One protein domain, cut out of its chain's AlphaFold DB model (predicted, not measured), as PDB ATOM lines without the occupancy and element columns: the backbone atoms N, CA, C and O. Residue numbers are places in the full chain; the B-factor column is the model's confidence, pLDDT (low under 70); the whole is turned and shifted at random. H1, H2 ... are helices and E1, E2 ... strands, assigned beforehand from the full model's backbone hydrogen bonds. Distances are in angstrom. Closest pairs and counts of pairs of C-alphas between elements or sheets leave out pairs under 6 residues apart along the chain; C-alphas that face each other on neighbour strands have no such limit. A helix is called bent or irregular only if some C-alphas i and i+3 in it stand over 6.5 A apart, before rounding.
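AT A GLANCE: This is residues 10 to 169 of the 170 residues of an uncharacterized protein of Acinetobacter soli NIPH 2899 (UniProt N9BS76). A long stalk of two helices, H1 and H3, running opposite ways, joins a small tip, H2 and the hairpin E1 E2, to a larger head. In the head two sheets, E3 E4 E5 and E6 E7 E8 E9, stand face to face as a sandwich, and H4 packs along E8. The tip of the hairpin E7 E8, residues 122 to 127, sticks out. The 160 printed residues, of mixed class, run H1 H2 E1 E2 H3 E3 E4 E5 E6 E7 E8 E9 H4, with antiparallel strand pairs. The whole is loose, a rod with spans of 75 by 31 by 21 A and a radius of gyration of the C-alphas of 22.0 A.

HOW THE PARTS SIT: H1, residues 12 to 35, touches H3, residues 56 to 78, closest at the C-alphas of Thr 32 and Val 62, 5.4 A; they run opposite ways at a shallow tilt of 32 degrees, only just short of steep. H2, residues 38 to 41, touches residues 56 to 59 of H3, closest at the C-alphas of Val 39 and Tyr 58, 5.0 A. E1, residues 46 to 49, and E2, residues 52 to 55, form a hairpin, with N 47 and O 54 at 2.8 A. E3, residues 84 to 90, E4, residues 93 to 98, and E5, residues 102 to 106, form a meander, each strand the antiparallel neighbour of the one before, with N 88 and O 95 at 2.9 A and N 96 and O 104 at 2.8 A. E6, residues 110 to 112, and E7, residues 118 to 123, lie on one side of E8, residues 126 to 137, and E9, residues 140 to 145, on the other side. E7 E8 E9 is a second meander in this branched, strongly twisted sheet; N 110 and O 136 are at 2.9 A, N 121 and O 128 at 2.9 A, N 135 and O 142 at 2.8 A. E8 bends by 54 degrees at residue 133. In the sandwich the facing parts are 10.6 A centre to centre; the closest C-alphas of E3 and E9, Val 84 and Ile 144, are 5.0 A apart. H1 only grazes the branched sheet, with residues 12 to 18. H4, residues 148 to 167, is on that sheet at a height of 9.7 A, along E8 at 3 degrees on the local plane. H4 is irregular, with C-alphas 149 and 152 7.6 A apart. Every O i to N i+4 pair is within hydrogen-bond range in H1, 18 of 19 in H3 and 14 of 16 in H4; H2 is too short for one.

IN THESE COORDINATES: H1 begins at C-alpha 12 (5.889, -28.777, 16.838) and is 34.2 A long. H3 is 32.8 A, E8 32.4 A and H4 30.6 A, ending at C-alpha 167 (-21.903, -18.533, 0.438).

THE WHOLE: The C-alphas farthest apart, of Tyr 48 and Ile 167, are 75.2 A apart. The printed part has no cut, and the links between named elements are tight. Mean pLDDT of the printed part is 81.8; residues 92, 99 to 101, 114 to 116 and 163 to 169 are under 70.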
ATOM      1  N   ILE A  10       0.897 -25.272  13.557       83.69
ATOM      2  CA  ILE A  10       0.849 -26.309  14.569       83.69
ATOM      3  C   ILE A  10       2.105 -26.243  15.418       83.69
ATOM      4  O   ILE A  10       3.215 -26.138  14.903       83.69
ATOM      5  N   ASN A  11       1.939 -26.310  16.737       86.06
ATOM      6  CA  ASN A  11       3.065 -26.264  17.655       86.06
ATOM      7  C   ASN A  11       3.879 -27.577  17.579       86.06
ATOM      8  O   ASN A  11       3.418 -28.612  18.079       86.06
ATOM      9  N   PRO A  12       5.106 -27.559  17.019       83.75
ATOM     10  CA  PRO A  12       5.889 -28.777  16.838       83.75
ATOM     11  C   PRO A  12       6.357 -29.366  18.173       83.75
ATOM     12  O   PRO A  12       6.567 -30.574  18.267       83.75
ATOM     13  N   SER A  13       6.499 -28.546  19.218       85.06
ATOM     14  CA  SER A  13       6.877 -29.006  20.558       85.06
ATOM     15  C   SER A  13       5.783 -29.872  21.178       85.06
ATOM     16  O   SER A  13       6.091 -30.888  21.799       85.06
ATOM     17  N   CYS A  14       4.512 -29.529  20.946       85.38
ATOM     18  CA  CYS A  14       3.379 -30.336  21.396       85.38
ATOM     19  C   CYS A  14       3.382 -31.716  20.721       85.38
ATOM     20  O   CYS A  14       3.306 -32.737  21.404       85.38
ATOM     21  N   ILE A  15       3.574 -31.762  19.396       84.44
ATOM     22  CA  ILE A  15       3.663 -33.026  18.646       84.44
ATOM     23  C   ILE A  15       4.842 -33.872  19.141       84.44
ATOM     24  O   ILE A  15       4.671 -35.055  19.438       84.44
ATOM     25  N   LYS A  16       6.035 -33.274  19.269       87.94
ATOM     26  CA  LYS A  16       7.235 -33.968  19.765       87.94
ATOM     27  C   LYS A  16       7.020 -34.559  21.154       87.94
ATOM     28  O   LYS A  16       7.439 -35.685  21.400       87.94
ATOM     29  N   MET A  17       6.350 -33.829  22.042       87.94
ATOM     30  CA  MET A  17       6.035 -34.313  23.381       87.94
ATOM     31  C   MET A  17       5.106 -35.532  23.340       87.94
ATOM     32  O   MET A  17       5.383 -36.527  24.006       87.94
ATOM     33  N   ILE A  18       4.037 -35.486  22.539       86.69
ATOM     34  CA  ILE A  18       3.101 -36.612  22.396       86.69
ATOM     35  C   ILE A  18       3.825 -37.846  21.845       86.69
ATOM     36  O   ILE A  18       3.680 -38.941  22.384       86.69
ATOM     37  N   LEU A  19       4.651 -37.668  20.810       86.25
ATOM     38  CA  LEU A  19       5.462 -38.747  20.242       86.25
ATOM     39  C   LEU A  19       6.455 -39.319  21.261       86.25
ATOM     40  O   LEU A  19       6.629 -40.535  21.327       86.25
ATOM     41  N   GLY A  20       7.063 -38.462  22.084       88.19
ATOM     42  CA  GLY A  20       7.940 -38.881  23.174       88.19
ATOM     43  C   GLY A  20       7.227 -39.763  24.200       88.19
ATOM     44  O   GLY A  20       7.782 -40.772  24.623       88.19
ATOM     45  N   GLU A  21       5.979 -39.448  24.555       89.69
ATOM     46  CA  GLU A  21       5.190 -40.277  25.476       89.69
ATOM     47  C   GLU A  21       4.762 -41.613  24.861       89.69
ATOM     48  O   GLU A  21       4.749 -42.626  25.558       89.69
ATOM     49  N   ILE A  22       4.474 -41.651  23.556       88.94
ATOM     50  CA  ILE A  22       4.214 -42.909  22.837       88.94
ATOM     51  C   ILE A  22       5.476 -43.780  22.819       88.94
ATOM     52  O   ILE A  22       5.406 -44.979  23.084       88.94
ATOM     53  N   PHE A  23       6.643 -43.191  22.556       91.19
ATOM     54  CA  PHE A  23       7.908 -43.921  22.597       91.19
ATOM     55  C   PHE A  23       8.224 -44.430  24.010       91.19
ATOM     56  O   PHE A  23       8.606 -45.587  24.182       91.19
ATOM     57  N   LEU A  24       7.994 -43.599  25.033       91.50
ATOM     58  CA  LEU A  24       8.137 -43.983  26.436       91.50
ATOM     59  C   LEU A  24       7.205 -45.143  26.803       91.50
ATOM     60  O   LEU A  24       7.634 -46.063  27.493       91.50
ATOM     61  N   LEU A  25       5.958 -45.134  26.324       93.56
ATOM     62  CA  LEU A  25       5.015 -46.233  26.523       93.56
ATOM     63  C   LEU A  25       5.556 -47.547  25.949       93.56
ATOM     64  O   LEU A  25       5.506 -48.570  26.632       93.56
ATOM     65  N   ILE A  26       6.090 -47.524  24.724       93.19
ATOM     66  CA  ILE A  26       6.682 -48.708  24.082       93.19
ATOM     67  C   ILE A  26       7.882 -49.202  24.895       93.19
ATOM     68  O   ILE A  26       7.963 -50.388  25.214       93.19
ATOM     69  N   PHE A  27       8.777 -48.289  25.278       94.56
ATOM     70  CA  PHE A  27       9.963 -48.609  26.068       94.56
ATOM     71  C   PHE A  27       9.606 -49.224  27.429       94.56
ATOM     72  O   PHE A  27      10.128 -50.279  27.785       94.56
ATOM     73  N   LEU A  28       8.674 -48.612  28.167       94.00
ATOM     74  CA  LEU A  28       8.202 -49.125  29.454       94.00
ATOM     75  C   LEU A  28       7.502 -50.474  29.308       94.00
ATOM     76  O   LEU A  28       7.704 -51.347  30.148       94.00
ATOM     77  N   SER A  29       6.714 -50.663  28.249       93.94
ATOM     78  CA  SER A  29       6.045 -51.940  27.982       93.94
ATOM     79  C   SER A  29       7.068 -53.048  27.739       93.94
ATOM     80  O   SER A  29       7.001 -54.089  28.386       93.94
ATOM     81  N   ALA A  30       8.065 -52.803  26.882       94.56
ATOM     82  CA  ALA A  30       9.136 -53.761  26.617       94.56
ATOM     83  C   ALA A  30       9.961 -54.068  27.878       94.56
ATOM     84  O   ALA A  30      10.188 -55.233  28.190       94.56
ATOM     85  N   GLY A  31      10.356 -53.040  28.636       93.69
ATOM     86  CA  GLY A  31      11.124 -53.208  29.871       93.69
ATOM     87  C   GLY A  31      10.355 -53.953  30.964       93.69
ATOM     88  O   GLY A  31      10.907 -54.842  31.607       93.69
ATOM     89  N   THR A  32       9.067 -53.649  31.143       93.88
ATOM     90  CA  THR A  32       8.211 -54.330  32.132       93.88
ATOM     91  C   THR A  32       8.024 -55.801  31.768       93.88
ATOM     92  O   THR A  32       8.150 -56.659  32.636       93.88
ATOM     93  N   LEU A  33       7.791 -56.107  30.486       92.94
ATOM     94  CA  LEU A  33       7.682 -57.487  30.003       92.94
ATOM     95  C   LEU A  33       9.001 -58.253  30.135       92.94
ATOM     96  O   LEU A  33       8.984 -59.422  30.500       92.94
ATOM     97  N   PHE A  34      10.136 -57.598  29.889       93.19
ATOM     98  CA  PHE A  34      11.457 -58.202  30.060       93.19
ATOM     99  C   PHE A  34      11.766 -58.536  31.527       93.19
ATOM    100  O   PHE A  34      12.366 -59.567  31.808       93.19
ATOM    101  N   LEU A  35      11.345 -57.686  32.468       92.12
ATOM    102  CA  LEU A  35      11.560 -57.899  33.904       92.12
ATOM    103  C   LEU A  35      10.534 -58.838  34.552       92.12
ATOM    104  O   LEU A  35      10.757 -59.294  35.670       92.12
ATOM    105  N   PHE A  36       9.417 -59.119  33.880       92.31
ATOM    106  CA  PHE A  36       8.329 -59.921  34.435       92.31
ATOM    107  C   PHE A  36       8.751 -61.350  34.836       92.31
ATOM    108  O   PHE A  36       8.430 -61.744  35.958       92.31
ATOM    109  N   PRO A  37       9.514 -62.119  34.027       91.75
ATOM    110  CA  PRO A  37       9.986 -63.449  34.431       91.75
ATOM    111  C   PRO A  37      10.872 -63.416  35.683       91.75
ATOM    112  O   PRO A  37      10.746 -64.269  36.559       91.75
ATOM    113  N   SER A  38      11.695 -62.371  35.833       91.12
ATOM    114  CA  SER A  38      12.588 -62.192  36.987       91.12
ATOM    115  C   SER A  38      11.846 -62.080  38.320       91.12
ATOM    116  O   SER A  38      12.444 -62.310  39.369       91.12
ATOM    117  N   VAL A  39      10.548 -61.757  38.303       90.31
ATOM    118  CA  VAL A  39       9.696 -61.791  39.500       90.31
ATOM    119  C   VAL A  39       9.599 -63.208  40.064       90.31
ATOM    120  O   VAL A  39       9.554 -63.356  41.280       90.31
ATOM    121  N   PHE A  40       9.606 -64.234  39.211       89.31
ATOM    122  CA  PHE A  40       9.419 -65.631  39.613       89.31
ATOM    123  C   PHE A  40      10.720 -66.441  39.642       89.31
ATOM    124  O   PHE A  40      10.815 -67.440  40.352       89.31
ATOM    125  N   GLU A  41      11.723 -66.013  38.876       87.12
ATOM    126  CA  GLU A  41      12.989 -66.741  38.716       87.12
ATOM    127  C   GLU A  41      14.113 -66.222  39.622       87.12
ATOM    128  O   GLU A  41      15.114 -66.909  39.828       87.12
ATOM    129  N   SER A  42      13.985 -65.007  40.166       85.00
ATOM    130  CA  SER A  42      15.042 -64.425  40.989       85.00
ATOM    131  C   SER A  42      14.956 -64.841  42.456       85.00
ATOM    132  O   SER A  42      13.907 -64.750  43.091       85.00
ATOM    133  N   ASN A  43      16.118 -65.158  43.029       83.31
ATOM    134  CA  ASN A  43      16.277 -65.429  44.460       83.31
ATOM    135  C   ASN A  43      16.495 -64.153  45.300       83.31
ATOM    136  O   ASN A  43      16.689 -64.218  46.515       83.31
ATOM    137  N   ALA A  44      16.517 -62.971  44.673       81.56
ATOM    138  CA  ALA A  44      16.731 -61.710  45.375       81.56
ATOM    139  C   ALA A  44      15.480 -61.305  46.171       81.56
ATOM    140  O   ALA A  44      14.417 -61.101  45.586       81.56
ATOM    141  N   LEU A  45      15.614 -61.132  47.493       85.38
ATOM    142  CA  LEU A  45      14.544 -60.664  48.396       85.38
ATOM    143  C   LEU A  45      13.223 -61.429  48.174       85.38
ATOM    144  O   LEU A  45      12.156 -60.856  47.941       85.38
ATOM    145  N   GLN A  46      13.358 -62.752  48.156       85.12
ATOM    146  CA  GLN A  46      12.323 -63.699  47.783       85.12
ATOM    147  C   GLN A  46      11.375 -63.984  48.948       85.12
ATOM    148  O   GLN A  46      11.799 -64.170  50.089       85.12
ATOM    149  N   VAL A  47      10.086 -64.057  48.637       86.00
ATOM    150  CA  VAL A  47       9.028 -64.488  49.548       86.00
ATOM    151  C   VAL A  47       8.288 -65.651  48.902       86.00
ATOM    152  O   VAL A  47       8.028 -65.641  47.698       86.00
ATOM    153  N   TYR A  48       7.967 -66.659  49.704       85.00
ATOM    154  CA  TYR A  48       7.170 -67.797  49.268       85.00
ATOM    155  C   TYR A  48       5.685 -67.507  49.490       85.00
ATOM    156  O   TYR A  48       5.281 -67.187  50.610       85.00
ATOM    157  N   TYR A  49       4.875 -67.593  48.436       81.31
ATOM    158  CA  TYR A  49       3.439 -67.317  48.504       81.31
ATOM    159  C   TYR A  49       2.674 -68.169  47.481       81.31
ATOM    160  O   TYR A  49       3.004 -68.139  46.301       81.31
ATOM    161  N   PHE A  50       1.653 -68.917  47.924       74.62
ATOM    162  CA  PHE A  50       0.852 -69.840  47.089       74.62
ATOM    163  C   PHE A  50       1.686 -70.752  46.172       74.62
ATOM    164  O   PHE A  50       1.443 -70.820  44.974       74.62
ATOM    165  N   ASP A  51       2.695 -71.424  46.722       81.31
ATOM    166  CA  ASP A  51       3.618 -72.300  45.982       81.31
ATOM    167  C   ASP A  51       4.504 -71.612  44.925       81.31
ATOM    168  O   ASP A  51       5.285 -72.273  44.239       81.31
ATOM    169  N   PHE A  52       4.461 -70.279  44.840       80.75
ATOM    170  CA  PHE A  52       5.338 -69.484  43.990       80.75
ATOM    171  C   PHE A  52       6.450 -68.811  44.791       80.75
ATOM    172  O   PHE A  52       6.261 -68.292  45.894       80.75
ATOM    173  N   ASN A  53       7.618 -68.765  44.161       83.19
ATOM    174  CA  ASN A  53       8.731 -67.926  44.563       83.19
ATOM    175  C   ASN A  53       8.530 -66.539  43.959       83.19
ATOM    176  O   ASN A  53       8.473 -66.418  42.741       83.19
ATOM    177  N   ILE A  54       8.396 -65.504  44.790       87.19
ATOM    178  CA  ILE A  54       8.201 -64.128  44.322       87.19
ATOM    179  C   ILE A  54       9.345 -63.257  44.833       87.19
ATOM    180  O   ILE A  54       9.501 -63.056  46.036       87.19
ATOM    181  N   SER A  55      10.129 -62.693  43.921       90.19
ATOM    182  CA  SER A  55      11.136 -61.683  44.228       90.19
ATOM    183  C   SER A  55      10.479 -60.320  44.423       90.19
ATOM    184  O   SER A  55      10.036 -59.686  43.462       90.19
ATOM    185  N   LEU A  56      10.469 -59.813  45.660       87.62
ATOM    186  CA  LEU A  56       9.966 -58.463  45.946       87.62
ATOM    187  C   LEU A  56      10.816 -57.376  45.270       87.62
ATOM    188  O   LEU A  56      10.292 -56.319  44.911       87.62
ATOM    189  N   TYR A  57      12.107 -57.653  45.057       89.94
ATOM    190  CA  TYR A  57      13.031 -56.750  44.373       89.94
ATOM    191  C   TYR A  57      12.604 -56.474  42.925       89.94
ATOM    192  O   TYR A  57      12.633 -55.323  42.497       89.94
ATOM    193  N   TYR A  58      12.163 -57.502  42.189       90.62
ATOM    194  CA  TYR A  58      11.673 -57.354  40.812       90.62
ATOM    195  C   TYR A  58      10.170 -57.071  40.735       90.62
ATOM    196  O   TYR A  58       9.720 -56.424  39.788       90.62
ATOM    197  N   LEU A  59       9.390 -57.469  41.743       90.44
ATOM    198  CA  LEU A  59       7.959 -57.176  41.798       90.44
ATOM    199  C   LEU A  59       7.693 -55.666  41.829       90.44
ATOM    200  O   LEU A  59       6.849 -55.175  41.079       90.44
ATOM    201  N   TYR A  60       8.426 -54.914  42.656       89.50
ATOM    202  CA  TYR A  60       8.252 -53.464  42.776       89.50
ATOM    203  C   TYR A  60       8.409 -52.702  41.442       89.50
ATOM    204  O   TYR A  60       7.467 -52.001  41.056       89.50
ATOM    205  N   PRO A  61       9.529 -52.819  40.695       91.69
ATOM    206  CA  PRO A  61       9.693 -52.115  39.425       91.69
ATOM    207  C   PRO A  61       8.700 -52.582  38.355       91.69
ATOM    208  O   PRO A  61       8.259 -51.758  37.558       91.69
ATOM    209  N   VAL A  62       8.295 -53.859  38.352       93.00
ATOM    210  CA  VAL A  62       7.284 -54.380  37.417       93.00
ATOM    211  C   VAL A  62       5.913 -53.759  37.688       93.00
ATOM    212  O   VAL A  62       5.282 -53.230  36.773       93.00
ATOM    213  N   VAL A  63       5.468 -53.745  38.947       93.62
ATOM    214  CA  VAL A  63       4.191 -53.128  39.346       93.62
ATOM    215  C   VAL A  63       4.194 -51.626  39.055       93.62
ATOM    216  O   VAL A  63       3.240 -51.106  38.474       93.62
ATOM    217  N   LEU A  64       5.281 -50.925  39.395       93.62
ATOM    218  CA  LEU A  64       5.434 -49.505  39.079       93.62
ATOM    219  C   LEU A  64       5.403 -49.257  37.561       93.62
ATOM    220  O   LEU A  64       4.753 -48.313  37.108       93.62
ATOM    221  N   GLY A  65       6.049 -50.122  36.775       93.00
ATOM    222  CA  GLY A  65       6.015 -50.105  35.314       93.00
ATOM    223  C   GLY A  65       4.591 -50.202  34.768       93.00
ATOM    224  O   GLY A  65       4.181 -49.344  33.983       93.00
ATOM    225  N   PHE A  66       3.796 -51.161  35.254       94.19
ATOM    226  CA  PHE A  66       2.382 -51.292  34.887       94.19
ATOM    227  C   PHE A  66       1.563 -50.041  35.224       94.19
ATOM    228  O   PHE A  66       0.801 -49.565  34.379       94.19
ATOM    229  N   PHE A  67       1.740 -49.456  36.413       94.00
ATOM    230  CA  PHE A  67       1.051 -48.212  36.775       94.00
ATOM    231  C   PHE A  67       1.419 -47.047  35.847       94.00
ATOM    232  O   PHE A  67       0.534 -46.308  35.408       94.00
ATOM    233  N   CYS A  68       2.699 -46.900  35.501       92.19
ATOM    234  CA  CYS A  68       3.161 -45.879  34.560       92.19
ATOM    235  C   CYS A  68       2.571 -46.081  33.157       92.19
ATOM    236  O   CYS A  68       2.086 -45.121  32.555       92.19
ATOM    237  N   ILE A  69       2.551 -47.321  32.660       93.94
ATOM    238  CA  ILE A  69       1.938 -47.694  31.376       93.94
ATOM    239  C   ILE A  69       0.458 -47.292  31.360       93.94
ATOM    240  O   ILE A  69       0.023 -46.580  30.455       93.94
ATOM    241  N   ILE A  70      -0.305 -47.673  32.391       93.50
ATOM    242  CA  ILE A  70      -1.732 -47.342  32.509       93.50
ATOM    243  C   ILE A  70      -1.942 -45.824  32.526       93.50
ATOM    244  O   ILE A  70      -2.814 -45.312  31.821       93.50
ATOM    245  N   ALA A  71      -1.133 -45.082  33.287       90.12
ATOM    246  CA  ALA A  71      -1.244 -43.628  33.368       90.12
ATOM    247  C   ALA A  71      -1.018 -42.947  32.004       90.12
ATOM    248  O   ALA A  71      -1.777 -42.046  31.632       90.12
ATOM    249  N   ILE A  72      -0.016 -43.395  31.239       89.56
ATOM    250  CA  ILE A  72       0.262 -42.875  29.891       89.56
ATOM    251  C   ILE A  72      -0.879 -43.235  28.932       89.56
ATOM    252  O   ILE A  72      -1.358 -42.369  28.200       89.56
ATOM    253  N   ILE A  73      -1.379 -44.474  28.979       89.69
ATOM    254  CA  ILE A  73      -2.511 -44.926  28.161       89.69
ATOM    255  C   ILE A  73      -3.747 -44.054  28.406       89.69
ATOM    256  O   ILE A  73      -4.333 -43.535  27.455       89.69
ATOM    257  N   ILE A  74      -4.119 -43.825  29.668       88.81
ATOM    258  CA  ILE A  74      -5.260 -42.965  30.022       88.81
ATOM    259  C   ILE A  74      -5.082 -41.564  29.428       88.81
ATOM    260  O   ILE A  74      -6.027 -41.002  28.872       88.81
ATOM    261  N   LYS A  75      -3.872 -41.001  29.509       84.94
ATOM    262  CA  LYS A  75      -3.564 -39.681  28.951       84.94
ATOM    263  C   LYS A  75      -3.700 -39.650  27.424       84.94
ATOM    264  O   LYS A  75      -4.312 -38.721  26.894       84.94
ATOM    265  N   ILE A  76      -3.207 -40.679  26.728       84.81
ATOM    266  CA  ILE A  76      -3.340 -40.823  25.271       84.81
ATOM    267  C   ILE A  76      -4.821 -40.870  24.869       84.81
ATOM    268  O   ILE A  76      -5.251 -40.105  24.002       84.81
ATOM    269  N   PHE A  77      -5.623 -41.711  25.527       82.75
ATOM    270  CA  PHE A  77      -7.041 -41.876  25.192       82.75
ATOM    271  C   PHE A  77      -7.898 -40.656  25.536       82.75
ATOM    272  O   PHE A  77      -8.844 -40.355  24.804       82.75
ATOM    273  N   LYS A  78      -7.586 -39.956  26.631       81.94
ATOM    274  CA  LYS A  78      -8.366 -38.802  27.090       81.94
ATOM    275  C   LYS A  78      -8.043 -37.528  26.314       81.94
ATOM    276  O   LYS A  78      -8.961 -36.781  25.988       81.94
ATOM    277  N   THR A  79      -6.764 -37.282  26.027       76.94
ATOM    278  CA  THR A  79      -6.306 -35.998  25.475       76.94
ATOM    279  C   THR A  79      -5.831 -36.134  24.032       76.94
ATOM    280  O   THR A  79      -6.330 -35.434  23.154       76.94
ATOM    281  N   TYR A  80      -4.897 -37.047  23.752       78.88
ATOM    282  CA  TYR A  80      -4.207 -37.079  22.452       78.88
ATOM    283  C   TYR A  80      -5.055 -37.630  21.313       78.88
ATOM    284  O   TYR A  80      -4.835 -37.273  20.159       78.88
ATOM    285  N   ARG A  81      -6.081 -38.425  21.633       76.75
ATOM    286  CA  ARG A  81      -7.071 -38.904  20.661       76.75
ATOM    287  C   ARG A  81      -7.762 -37.775  19.884       76.75
ATOM    288  O   ARG A  81      -8.274 -38.024  18.798       76.75
ATOM    289  N   TYR A  82      -7.799 -36.559  20.421       79.50
ATOM    290  CA  TYR A  82      -8.454 -35.419  19.781       79.50
ATOM    291  C   TYR A  82      -7.464 -34.377  19.254       79.50
ATOM    292  O   TYR A  82      -7.892 -33.370  18.697       79.50
ATOM    293  N   THR A  83      -6.154 -34.596  19.407       82.50
ATOM    294  CA  THR A  83      -5.124 -33.642  18.982       82.50
ATOM    295  C   THR A  83      -4.811 -33.783  17.493       82.50
ATOM    296  O   THR A  83      -4.467 -34.860  17.006       82.50
ATOM    297  N   VAL A  84      -4.884 -32.668  16.773       82.69
ATOM    298  CA  VAL A  84      -4.601 -32.580  15.339       82.69
ATOM    299  C   VAL A  84      -3.116 -32.298  15.116       82.69
ATOM    300  O   VAL A  84      -2.560 -31.362  15.682       82.69
ATOM    301  N   PHE A  85      -2.467 -33.118  14.290       80.12
ATOM    302  CA  PHE A  85      -1.037 -33.034  13.964       80.12
ATOM    303  C   PHE A  85      -0.775 -32.356  12.624       80.12
ATOM    304  O   PHE A  85       0.276 -31.755  12.440       80.12
ATOM    305  N   SER A  86      -1.721 -32.460  11.695       77.94
ATOM    306  CA  SER A  86      -1.744 -31.686  10.458       77.94
ATOM    307  C   SER A  86      -3.180 -31.500  10.006       77.94
ATOM    308  O   SER A  86      -4.050 -32.319  10.310       77.94
ATOM    309  N   PHE A  87      -3.454 -30.412   9.297       80.38
ATOM    310  CA  PHE A  87      -4.753 -30.211   8.678       80.38
ATOM    311  C   PHE A  87      -4.592 -29.683   7.260       80.38
ATOM    312  O   PHE A  87      -3.631 -28.999   6.927       80.38
ATOM    313  N   SER A  88      -5.535 -30.037   6.398       75.56
ATOM    314  CA  SER A  88      -5.566 -29.561   5.020       75.56
ATOM    315  C   SER A  88      -6.989 -29.238   4.610       75.56
ATOM    316  O   SER A  88      -7.925 -29.952   4.971       75.56
ATOM    317  N   PHE A  89      -7.141 -28.169   3.843       74.75
ATOM    318  CA  PHE A  89      -8.401 -27.830   3.205       74.75
ATOM    319  C   PHE A  89      -8.470 -28.538   1.857       74.75
ATOM    320  O   PHE A  89      -7.526 -28.481   1.064       74.75
ATOM    321  N   LYS A  90      -9.579 -29.231   1.602       73.19
ATOM    322  CA  LYS A  90      -9.893 -29.782   0.288       73.19
ATOM    323  C   LYS A  90     -11.302 -29.343  -0.081       73.19
ATOM    324  O   LYS A  90     -12.263 -29.876   0.465       73.19
ATOM    325  N   GLU A  91     -11.393 -28.398  -1.013       71.38
ATOM    326  CA  GLU A  91     -12.653 -27.777  -1.448       71.38
ATOM    327  C   GLU A  91     -13.423 -27.197  -0.255       71.38
ATOM    328  O   GLU A  91     -12.983 -26.192   0.283       71.38
ATOM    329  N   ASN A  92     -14.506 -27.853   0.175       68.38
ATOM    330  CA  ASN A  92     -15.373 -27.442   1.284       68.38
ATOM    331  C   ASN A  92     -15.203 -28.341   2.533       68.38
ATOM    332  O   ASN A  92     -16.076 -28.393   3.397       68.38
ATOM    333  N   LEU A  93     -14.133 -29.141   2.595       74.56
ATOM    334  CA  LEU A  93     -13.869 -30.094   3.676       74.56
ATOM    335  C   LEU A  93     -12.538 -29.786   4.359       74.56
ATOM    336  O   LEU A  93     -11.509 -29.619   3.697       74.56
ATOM    337  N   ILE A  94     -12.528 -29.849   5.690       77.69
ATOM    338  CA  ILE A  94     -11.289 -29.903   6.463       77.69
ATOM    339  C   ILE A  94     -10.910 -31.361   6.690       77.69
ATOM    340  O   ILE A  94     -11.638 -32.133   7.314       77.69
ATOM    341  N   LYS A  95      -9.727 -31.738   6.209       80.25
ATOM    342  CA  LYS A  95      -9.059 -32.989   6.566       80.25
ATOM    343  C   LYS A  95      -8.161 -32.743   7.767       80.25
ATOM    344  O   LYS A  95      -7.150 -32.061   7.638       80.25
ATOM    345  N   LEU A  96      -8.514 -33.326   8.904       80.88
ATOM    346  CA  LEU A  96      -7.737 -33.317  10.137       80.88
ATOM    347  C   LEU A  96      -6.984 -34.639  10.259       80.88
ATOM    348  O   LEU A  96      -7.593 -35.704  10.244       80.88
ATOM    349  N   ASN A  97      -5.668 -34.581  10.402       80.44
ATOM    350  CA  ASN A  97      -4.851 -35.738  10.724       80.44
ATOM    351  C   ASN A  97      -4.630 -35.785  12.233       80.44
ATOM    352  O   ASN A  97      -4.018 -34.891  12.815       80.44
ATOM    353  N   ILE A  98      -5.143 -36.828  12.863       79.06
ATOM    354  CA  ILE A  98      -5.075 -37.076  14.292       79.06
ATOM    355  C   ILE A  98      -4.023 -38.149  14.519       79.06
ATOM    356  O   ILE A  98      -4.163 -39.280  14.048       79.06
ATOM    357  N   CYS A  99      -2.984 -37.787  15.274       63.62
ATOM    358  CA  CYS A  99      -1.961 -38.714  15.747       63.62
ATOM    359  C   CYS A  99      -1.416 -39.650  14.644       63.62
ATOM    360  O   CYS A  99      -1.230 -40.832  14.891       63.62
ATOM    361  N   TRP A 100      -1.201 -39.145  13.422       56.72
ATOM    362  CA  TRP A 100      -0.682 -39.854  12.233       56.72
ATOM    363  C   TRP A 100      -1.550 -41.005  11.671       56.72
ATOM    364  O   TRP A 100      -1.538 -41.240  10.463       56.72
ATOM    365  N   PHE A 101      -2.329 -41.707  12.492       59.81
ATOM    366  CA  PHE A 101      -3.050 -42.920  12.091       59.81
ATOM    367  C   PHE A 101      -4.483 -42.664  11.625       59.81
ATOM    368  O   PHE A 101      -5.058 -43.499  10.930       59.81
ATOM    369  N   LEU A 102      -5.081 -41.530  12.004       73.81
ATOM    370  CA  LEU A 102      -6.494 -41.272  11.756       73.81
ATOM    371  C   LEU A 102      -6.678 -39.958  11.003       73.81
ATOM    372  O   LEU A 102      -6.400 -38.886  11.524       73.81
ATOM    373  N   THR A 103      -7.203 -40.028   9.782       77.12
ATOM    374  CA  THR A 103      -7.630 -38.833   9.044       77.12
ATOM    375  C   THR A 103      -9.141 -38.688   9.152       77.12
ATOM    376  O   THR A 103      -9.881 -39.560   8.702       77.12
ATOM    377  N   VAL A 104      -9.604 -37.585   9.731       78.19
ATOM    378  CA  VAL A 104     -11.025 -37.240   9.834       78.19
ATOM    379  C   VAL A 104     -11.334 -36.143   8.828       78.19
ATOM    380  O   VAL A 104     -10.637 -35.135   8.767       78.19
ATOM    381  N   THR A 105     -12.380 -36.337   8.031       78.12
ATOM    382  CA  THR A 105     -12.936 -35.286   7.172       78.12
ATOM    383  C   THR A 105     -14.130 -34.662   7.869       78.12
ATOM    384  O   THR A 105     -15.036 -35.370   8.303       78.12
ATOM    385  N   VAL A 106     -14.121 -33.340   7.992       78.06
ATOM    386  CA  VAL A 106     -15.201 -32.573   8.604       78.06
ATOM    387  C   VAL A 106     -15.717 -31.566   7.584       78.06
ATOM    388  O   VAL A 106     -14.922 -30.850   6.976       78.06
ATOM    389  N   LYS A 107     -17.037 -31.552   7.380       70.50
ATOM    390  CA  LYS A 107     -17.729 -30.617   6.484       70.50
ATOM    391  C   LYS A 107     -18.259 -29.418   7.260       70.50
ATOM    392  O   LYS A 107     -17.822 -28.302   7.028       70.50
ATOM    393  N   ASP A 108     -19.095 -29.691   8.256       74.44
ATOM    394  CA  ASP A 108     -19.671 -28.666   9.120       74.44
ATOM    395  C   ASP A 108     -18.923 -28.658  10.454       74.44
ATOM    396  O   ASP A 108     -18.870 -29.670  11.172       74.44
ATOM    397  N   PHE A 109     -18.296 -27.525  10.763       76.88
ATOM    398  CA  PHE A 109     -17.557 -27.336  11.999       76.88
ATOM    399  C   PHE A 109     -17.712 -25.921  12.545       76.88
ATOM    400  O   PHE A 109     -17.782 -24.948  11.802       76.88
ATOM    401  N   GLU A 110     -17.713 -25.825  13.870       79.06
ATOM    402  CA  GLU A 110     -17.662 -24.566  14.604       79.06
ATOM    403  C   GLU A 110     -16.257 -24.384  15.181       79.06
ATOM    404  O   GLU A 110     -15.669 -25.325  15.730       79.06
ATOM    405  N   VAL A 111     -15.720 -23.168  15.092       79.44
ATOM    406  CA  VAL A 111     -14.470 -22.818  15.773       79.44
ATOM    407  C   VAL A 111     -14.795 -22.473  17.219       79.44
ATOM    408  O   VAL A 111     -15.571 -21.562  17.496       79.44
ATOM    409  N   VAL A 112     -14.188 -23.195  18.155       78.12
ATOM    410  CA  VAL A 112     -14.352 -22.955  19.588       78.12
ATOM    411  C   VAL A 112     -13.009 -22.561  20.182       78.12
ATOM    412  O   VAL A 112     -12.015 -23.281  20.072       78.12
ATOM    413  N   VAL A 113     -12.982 -21.403  20.836       74.31
ATOM    414  CA  VAL A 113     -11.792 -20.860  21.493       74.31
ATOM    415  C   VAL A 113     -12.136 -20.609  22.954       74.31
ATOM    416  O   VAL A 113     -13.131 -19.963  23.263       74.31
ATOM    417  N   GLY A 114     -11.331 -21.140  23.868       62.09
ATOM    418  CA  GLY A 114     -11.558 -20.986  25.301       62.09
ATOM    419  C   GLY A 114     -10.427 -21.590  26.118       62.09
ATOM    420  O   GLY A 114      -9.700 -22.458  25.637       62.09
ATOM    421  N   GLU A 115     -10.274 -21.135  27.361       61.59
ATOM    422  CA  GLU A 115      -9.216 -21.612  28.266       61.59
ATOM    423  C   GLU A 115      -9.337 -23.099  28.624       61.59
ATOM    424  O   GLU A 115      -8.353 -23.733  28.999       61.59
ATOM    425  N   SER A 116     -10.537 -23.664  28.466       63.19
ATOM    426  CA  SER A 116     -10.838 -25.085  28.647       63.19
ATOM    427  C   SER A 116     -10.260 -25.984  27.548       63.19
ATOM    428  O   SER A 116     -10.144 -27.191  27.751       63.19
ATOM    429  N   TYR A 117      -9.855 -25.420  26.408       70.88
ATOM    430  CA  TYR A 117      -9.316 -26.150  25.259       70.88
ATOM    431  C   TYR A 117      -7.796 -25.997  25.190       70.88
ATOM    432  O   TYR A 117      -7.246 -25.484  24.220       70.88
ATOM    433  N   ARG A 118      -7.109 -26.418  26.255       78.38
ATOM    434  CA  ARG A 118      -5.645 -26.407  26.354       78.38
ATOM    435  C   ARG A 118      -5.119 -27.812  26.620       78.38
ATOM    436  O   ARG A 118      -5.698 -28.563  27.405       78.38
ATOM    437  N   ILE A 119      -3.993 -28.168  26.004       79.06
ATOM    438  CA  ILE A 119      -3.322 -29.445  26.279       79.06
ATOM    439  C   ILE A 119      -2.353 -29.239  27.435       79.06
ATOM    440  O   ILE A 119      -1.347 -28.543  27.308       79.06
ATOM    441  N   GLN A 120      -2.657 -29.860  28.571       81.94
ATOM    442  CA  GLN A 120      -1.790 -29.818  29.738       81.94
ATOM    443  C   GLN A 120      -0.559 -30.704  29.551       81.94
ATOM    444  O   GLN A 120      -0.665 -31.880  29.189       81.94
ATOM    445  N   TYR A 121       0.598 -30.168  29.923       81.50
ATOM    446  CA  TYR A 121       1.825 -30.930  30.065       81.50
ATOM    447  C   TYR A 121       2.570 -30.593  31.353       81.50
ATOM    448  O   TYR A 121       2.271 -29.624  32.053       81.50
ATOM    449  N   ARG A 122       3.516 -31.463  31.708       74.69
ATOM    450  CA  ARG A 122       4.417 -31.249  32.837       74.69
ATOM    451  C   ARG A 122       5.798 -30.914  32.306       74.69
ATOM    452  O   ARG A 122       6.373 -31.705  31.566       74.69
ATOM    453  N   ASN A 123       6.320 -29.775  32.735       75.44
ATOM    454  CA  ASN A 123       7.713 -29.403  32.562       75.44
ATOM    455  C   ASN A 123       8.400 -29.543  33.928       75.44
ATOM    456  O   ASN A 123       8.319 -28.658  34.787       75.44
ATOM    457  N   GLY A 124       8.942 -30.733  34.195       76.88
ATOM    458  CA  GLY A 124       9.361 -31.126  35.543       76.88
ATOM    459  C   GLY A 124       8.182 -31.112  36.526       76.88
ATOM    460  O   GLY A 124       7.218 -31.863  36.366       76.88
ATOM    461  N   PHE A 125       8.242 -30.238  37.536       73.38
ATOM    462  CA  PHE A 125       7.185 -30.074  38.546       73.38
ATOM    463  C   PHE A 125       6.152 -28.993  38.201       73.38
ATOM    464  O   PHE A 125       5.113 -28.909  38.859       73.38
ATOM    465  N   LYS A 126       6.402 -28.168  37.174       82.19
ATOM    466  CA  LYS A 126       5.472 -27.112  36.764       82.19
ATOM    467  C   LYS A 126       4.446 -27.657  35.774       82.19
ATOM    468  O   LYS A 126       4.773 -28.403  34.850       82.19
ATOM    469  N   LYS A 127       3.181 -27.296  36.000       81.25
ATOM    470  CA  LYS A 127       2.073 -27.563  35.077       81.25
ATOM    471  C   LYS A 127       2.033 -26.436  34.056       81.25
ATOM    472  O   LYS A 127       1.798 -25.292  34.427       81.25
ATOM    473  N   GLU A 128       2.247 -26.782  32.798       84.06
ATOM    474  CA  GLU A 128       2.196 -25.858  31.669       84.06
ATOM    475  C   GLU A 128       1.110 -26.311  30.687       84.06
ATOM    476  O   GLU A 128       0.573 -27.424  30.778       84.06
ATOM    477  N   PHE A 129       0.734 -25.420  29.776       83.62
ATOM    478  CA  PHE A 129      -0.381 -25.630  28.865       83.62
ATOM    479  C   PHE A 129       0.003 -25.189  27.458       83.62
ATOM    480  O   PHE A 129       0.534 -24.098  27.271       83.62
ATOM    481  N   PHE A 130      -0.304 -26.023  26.470       83.69
ATOM    482  CA  PHE A 130      -0.313 -25.601  25.077       83.69
ATOM    483  C   PHE A 130      -1.666 -24.981  24.754       83.69
ATOM    484  O   PHE A 130      -2.709 -25.594  25.005       83.69
ATOM    485  N   ASP A 131      -1.642 -23.791  24.165       84.50
ATOM    486  CA  ASP A 131      -2.840 -23.188  23.601       84.50
ATOM    487  C   ASP A 131      -3.315 -23.989  22.390       84.50
ATOM    488  O   ASP A 131      -2.525 -24.422  21.546       84.50
ATOM    489  N   CYS A 132      -4.627 -24.211  22.311       84.56
ATOM    490  CA  CYS A 132      -5.239 -24.884  21.178       84.56
ATOM    491  C   CYS A 132      -6.418 -24.083  20.621       84.56
ATOM    492  O   CYS A 132      -7.031 -23.263  21.309       84.56
ATOM    493  N   VAL A 133      -6.731 -24.346  19.357       84.38
ATOM    494  CA  VAL A 133      -7.977 -23.939  18.706       84.38
ATOM    495  C   VAL A 133      -8.831 -25.189  18.537       84.38
ATOM    496  O   VAL A 133      -8.373 -26.194  17.991       84.38
ATOM    497  N   GLY A 134     -10.050 -25.143  19.066       83.56
ATOM    498  CA  GLY A 134     -11.010 -26.231  18.973       83.56
ATOM    499  C   GLY A 134     -11.780 -26.174  17.657       83.56
ATOM    500  O   GLY A 134     -12.296 -25.127  17.286       83.56
ATOM    501  N   ILE A 135     -11.901 -27.310  16.980       82.88
ATOM    502  CA  ILE A 135     -12.822 -27.528  15.868       82.88
ATOM    503  C   ILE A 135     -13.892 -28.488  16.367       82.88
ATOM    504  O   ILE A 135     -13.641 -29.680  16.557       82.88
ATOM    505  N   LYS A 136     -15.088 -27.966  16.616       82.69
ATOM    506  CA  LYS A 136     -16.232 -28.758  17.050       82.69
ATOM    507  C   LYS A 136     -16.969 -29.263  15.819       82.69
ATOM    508  O   LYS A 136     -17.535 -28.484  15.062       82.69
ATOM    509  N   SER A 137     -16.966 -30.576  15.639       80.12
ATOM    510  CA  SER A 137     -17.861 -31.270  14.719       80.12
ATOM    511  C   SER A 137     -18.995 -31.911  15.515       80.12
ATOM    512  O   SER A 137     -18.816 -32.207  16.693       80.12
ATOM    513  N   SER A 138     -20.140 -32.144  14.872       71.88
ATOM    514  CA  SER A 138     -21.405 -32.685  15.416       71.88
ATOM    515  C   SER A 138     -21.342 -33.610  16.652       71.88
ATOM    516  O   SER A 138     -22.250 -33.551  17.477       71.88
ATOM    517  N   LYS A 139     -20.307 -34.450  16.824       73.50
ATOM    518  CA  LYS A 139     -20.127 -35.323  18.004       73.50
ATOM    519  C   LYS A 139     -18.809 -35.160  18.781       73.50
ATOM    520  O   LYS A 139     -18.696 -35.732  19.861       73.50
ATOM    521  N   SER A 140     -17.827 -34.415  18.269       78.56
ATOM    522  CA  SER A 140     -16.461 -34.395  18.816       78.56
ATOM    523  C   SER A 140     -15.801 -33.027  18.671       78.56
ATOM    524  O   SER A 140     -15.990 -32.342  17.668       78.56
ATOM    525  N   ILE A 141     -14.965 -32.662  19.645       83.19
ATOM    526  CA  ILE A 141     -14.125 -31.463  19.588       83.19
ATOM    527  C   ILE A 141     -12.692 -31.900  19.303       83.19
ATOM    528  O   ILE A 141     -12.107 -32.649  20.080       83.19
ATOM    529  N   TYR A 142     -12.137 -31.430  18.191       84.75
ATOM    530  CA  TYR A 142     -10.750 -31.651  17.800       84.75
ATOM    531  C   TYR A 142      -9.902 -30.453  18.213       84.75
ATOM    532  O   TYR A 142     -10.319 -29.315  18.042       84.75
ATOM    533  N   LEU A 143      -8.716 -30.691  18.759       85.75
ATOM    534  CA  LEU A 143      -7.826 -29.656  19.276       85.75
ATOM    535  C   LEU A 143      -6.627 -29.495  18.348       85.75
ATOM    536  O   LEU A 143      -5.827 -30.419  18.208       85.75
ATOM    537  N   ILE A 144      -6.474 -28.318  17.752       86.50
ATOM    538  CA  ILE A 144      -5.268 -27.948  17.010       86.50
ATOM    539  C   ILE A 144      -4.332 -27.223  17.981       86.50
ATOM    540  O   ILE A 144      -4.682 -26.123  18.403       86.50
ATOM    541  N   PRO A 145      -3.173 -27.788  18.357       85.50
ATOM    542  CA  PRO A 145      -2.201 -27.087  19.185       85.50
ATOM    543  C   PRO A 145      -1.515 -26.014  18.345       85.50
ATOM    544  O   PRO A 145      -0.892 -26.336  17.337       85.50
ATOM    545  N   VAL A 146      -1.617 -24.749  18.748       84.94
ATOM    546  CA  VAL A 146      -1.178 -23.616  17.919       84.94
ATOM    547  C   VAL A 146       0.074 -22.971  18.499       84.94
ATOM    548  O   VAL A 146       0.298 -22.968  19.711       84.94
ATOM    549  N   VAL A 147       0.916 -22.423  17.627       84.25
ATOM    550  CA  VAL A 147       1.980 -21.498  18.038       84.25
ATOM    551  C   VAL A 147       1.338 -20.210  18.571       84.25
ATOM    552  O   VAL A 147       0.428 -19.677  17.935       84.25
ATOM    553  N   VAL A 148       1.806 -19.714  19.723       76.75
ATOM    554  CA  VAL A 148       1.195 -18.595  20.477       76.75
ATOM    555  C   VAL A 148       0.870 -17.399  19.573       76.75
ATOM    556  O   VAL A 148      -0.256 -16.903  19.578       76.75
ATOM    557  N   ASP A 149       1.807 -17.024  18.704       78.56
ATOM    558  CA  ASP A 149       1.701 -15.830  17.858       78.56
ATOM    559  C   ASP A 149       0.769 -16.004  16.647       78.56
ATOM    560  O   ASP A 149       0.368 -15.027  16.018       78.56
ATOM    561  N   LYS A 150       0.390 -17.246  16.310       82.38
ATOM    562  CA  LYS A 150      -0.399 -17.575  15.109       82.38
ATOM    563  C   LYS A 150      -1.846 -17.957  15.394       82.38
ATOM    564  O   LYS A 150      -2.600 -18.281  14.476       82.38
ATOM    565  N   LYS A 151      -2.261 -17.904  16.660       80.69
ATOM    566  CA  LYS A 151      -3.617 -18.264  17.094       80.69
ATOM    567  C   LYS A 151      -4.697 -17.446  16.385       80.69
ATOM    568  O   LYS A 151      -5.640 -18.022  15.851       80.69
ATOM    569  N   ASN A 152      -4.540 -16.126  16.342       81.19
ATOM    570  CA  ASN A 152      -5.530 -15.231  15.735       81.19
ATOM    571  C   ASN A 152      -5.591 -15.387  14.210       81.19
ATOM    572  O   ASN A 152      -6.673 -15.361  13.630       81.19
ATOM    573  N   GLU A 153      -4.440 -15.602  13.573       82.62
ATOM    574  CA  GLU A 153      -4.344 -15.854  12.132       82.62
ATOM    575  C   GLU A 153      -5.042 -17.169  11.752       82.62
ATOM    576  O   GLU A 153      -5.824 -17.201  10.804       82.62
ATOM    577  N   LEU A 154      -4.847 -18.233  12.542       82.50
ATOM    578  CA  LEU A 154      -5.532 -19.506  12.329       82.50
ATOM    579  C   LEU A 154      -7.052 -19.381  12.493       82.50
ATOM    580  O   LEU A 154      -7.796 -19.930  11.685       82.50
ATOM    581  N   ILE A 155      -7.513 -18.668  13.526       82.38
ATOM    582  CA  ILE A 155      -8.948 -18.431  13.747       82.38
ATOM    583  C   ILE A 155      -9.548 -17.718  12.537       82.38
ATOM    584  O   ILE A 155     -10.583 -18.150  12.045       82.38
ATOM    585  N   LYS A 156      -8.872 -16.684  12.022       83.38
ATOM    586  CA  LYS A 156      -9.334 -15.949  10.845       83.38
ATOM    587  C   LYS A 156      -9.457 -16.857   9.619       83.38
ATOM    588  O   LYS A 156     -10.514 -16.897   9.014       83.38
ATOM    589  N   ILE A 157      -8.431 -17.657   9.318       82.88
ATOM    590  CA  ILE A 157      -8.458 -18.595   8.180       82.88
ATOM    591  C   ILE A 157      -9.597 -19.613   8.312       82.88
ATOM    592  O   ILE A 157     -10.241 -19.954   7.320       82.88
ATOM    593  N   LEU A 158      -9.845 -20.124   9.521       81.81
ATOM    594  CA  LEU A 158     -10.937 -21.066   9.758       81.81
ATOM    595  C   LEU A 158     -12.308 -20.396   9.598       81.81
ATOM    596  O   LEU A 158     -13.189 -21.002   8.997       81.81
ATOM    597  N   SER A 159     -12.479 -19.167  10.093       80.31
ATOM    598  CA  SER A 159     -13.716 -18.392   9.940       80.31
ATOM    599  C   SER A 159     -13.991 -18.012   8.486       80.31
ATOM    600  O   SER A 159     -15.093 -18.262   8.007       80.31
ATOM    601  N   ASP A 160     -12.986 -17.508   7.764       81.19
ATOM    602  CA  ASP A 160     -13.097 -17.154   6.342       81.19
ATOM    603  C   ASP A 160     -13.530 -18.385   5.521       81.19
ATOM    604  O   ASP A 160     -14.395 -18.307   4.649       81.19
ATOM    605  N   HIS A 161     -12.995 -19.566   5.855       77.00
ATOM    606  CA  HIS A 161     -13.381 -20.813   5.198       77.00
ATOM    607  C   HIS A 161     -14.815 -21.264   5.528       77.00
ATOM    608  O   HIS A 161     -15.475 -21.885   4.694       77.00
ATOM    609  N   ILE A 162     -15.319 -20.970   6.731       74.44
ATOM    610  CA  ILE A 162     -16.723 -21.218   7.091       74.44
ATOM    611  C   ILE A 162     -17.641 -20.286   6.291       74.44
ATOM    612  O   ILE A 162     -18.641 -20.751   5.743       74.44
ATOM    613  N   GLU A 163     -17.294 -19.002   6.174       68.69
ATOM    614  CA  GLU A 163     -18.075 -18.014   5.418       68.69
ATOM    615  C   GLU A 163     -18.129 -18.344   3.919       68.69
ATOM    616  O   GLU A 163     -19.214 -18.362   3.335       68.69
ATOM    617  N   GLU A 164     -17.002 -18.704   3.297       67.19
ATOM    618  CA  GLU A 164     -16.966 -19.150   1.894       67.19
ATOM    619  C   GLU A 164     -17.831 -20.395   1.650       67.19
ATOM    620  O   GLU A 164     -18.488 -20.517   0.610       67.19
ATOM    621  N   ASN A 165     -17.853 -21.325   2.607       58.59
ATOM    622  CA  ASN A 165     -18.704 -22.507   2.532       58.59
ATOM    623  C   ASN A 165     -20.188 -22.150   2.667       58.59
ATOM    624  O   ASN A 165     -21.007 -22.746   1.971       58.59
ATOM    625  N   PHE A 166     -20.535 -21.166   3.498       57.69
ATOM    626  CA  PHE A 166     -21.911 -20.691   3.648       57.69
ATOM    627  C   PHE A 166     -22.423 -20.003   2.371       57.69
ATOM    628  O   PHE A 166     -23.561 -20.228   1.964       57.69
ATOM    629  N   ILE A 167     -21.568 -19.227   1.694       57.59
ATOM    630  CA  ILE A 167     -21.903 -18.533   0.438       57.59
ATOM    631  C   ILE A 167     -22.086 -19.513  -0.732       57.59
ATOM    632  O   ILE A 167     -22.881 -19.246  -1.617       57.59
ATOM    633  N   LYS A 168     -21.387 -20.656  -0.755       53.38
ATOM    634  CA  LYS A 168     -21.535 -21.664  -1.827       53.38
ATOM    635  C   LYS A 168     -22.782 -22.548  -1.713       53.38
ATOM    636  O   LYS A 168     -23.066 -23.294  -2.648       53.38
ATOM    637  N   ILE A 169     -23.444 -22.562  -0.556       54.03
ATOM    638  CA  ILE A 169     -24.610 -23.420  -0.285       54.03
ATOM    639  C   ILE A 169     -25.931 -22.659  -0.510       54.03
ATOM    640  O   ILE A 169     -26.957 -23.305  -0.724       54.03
TER     641      ILE A 169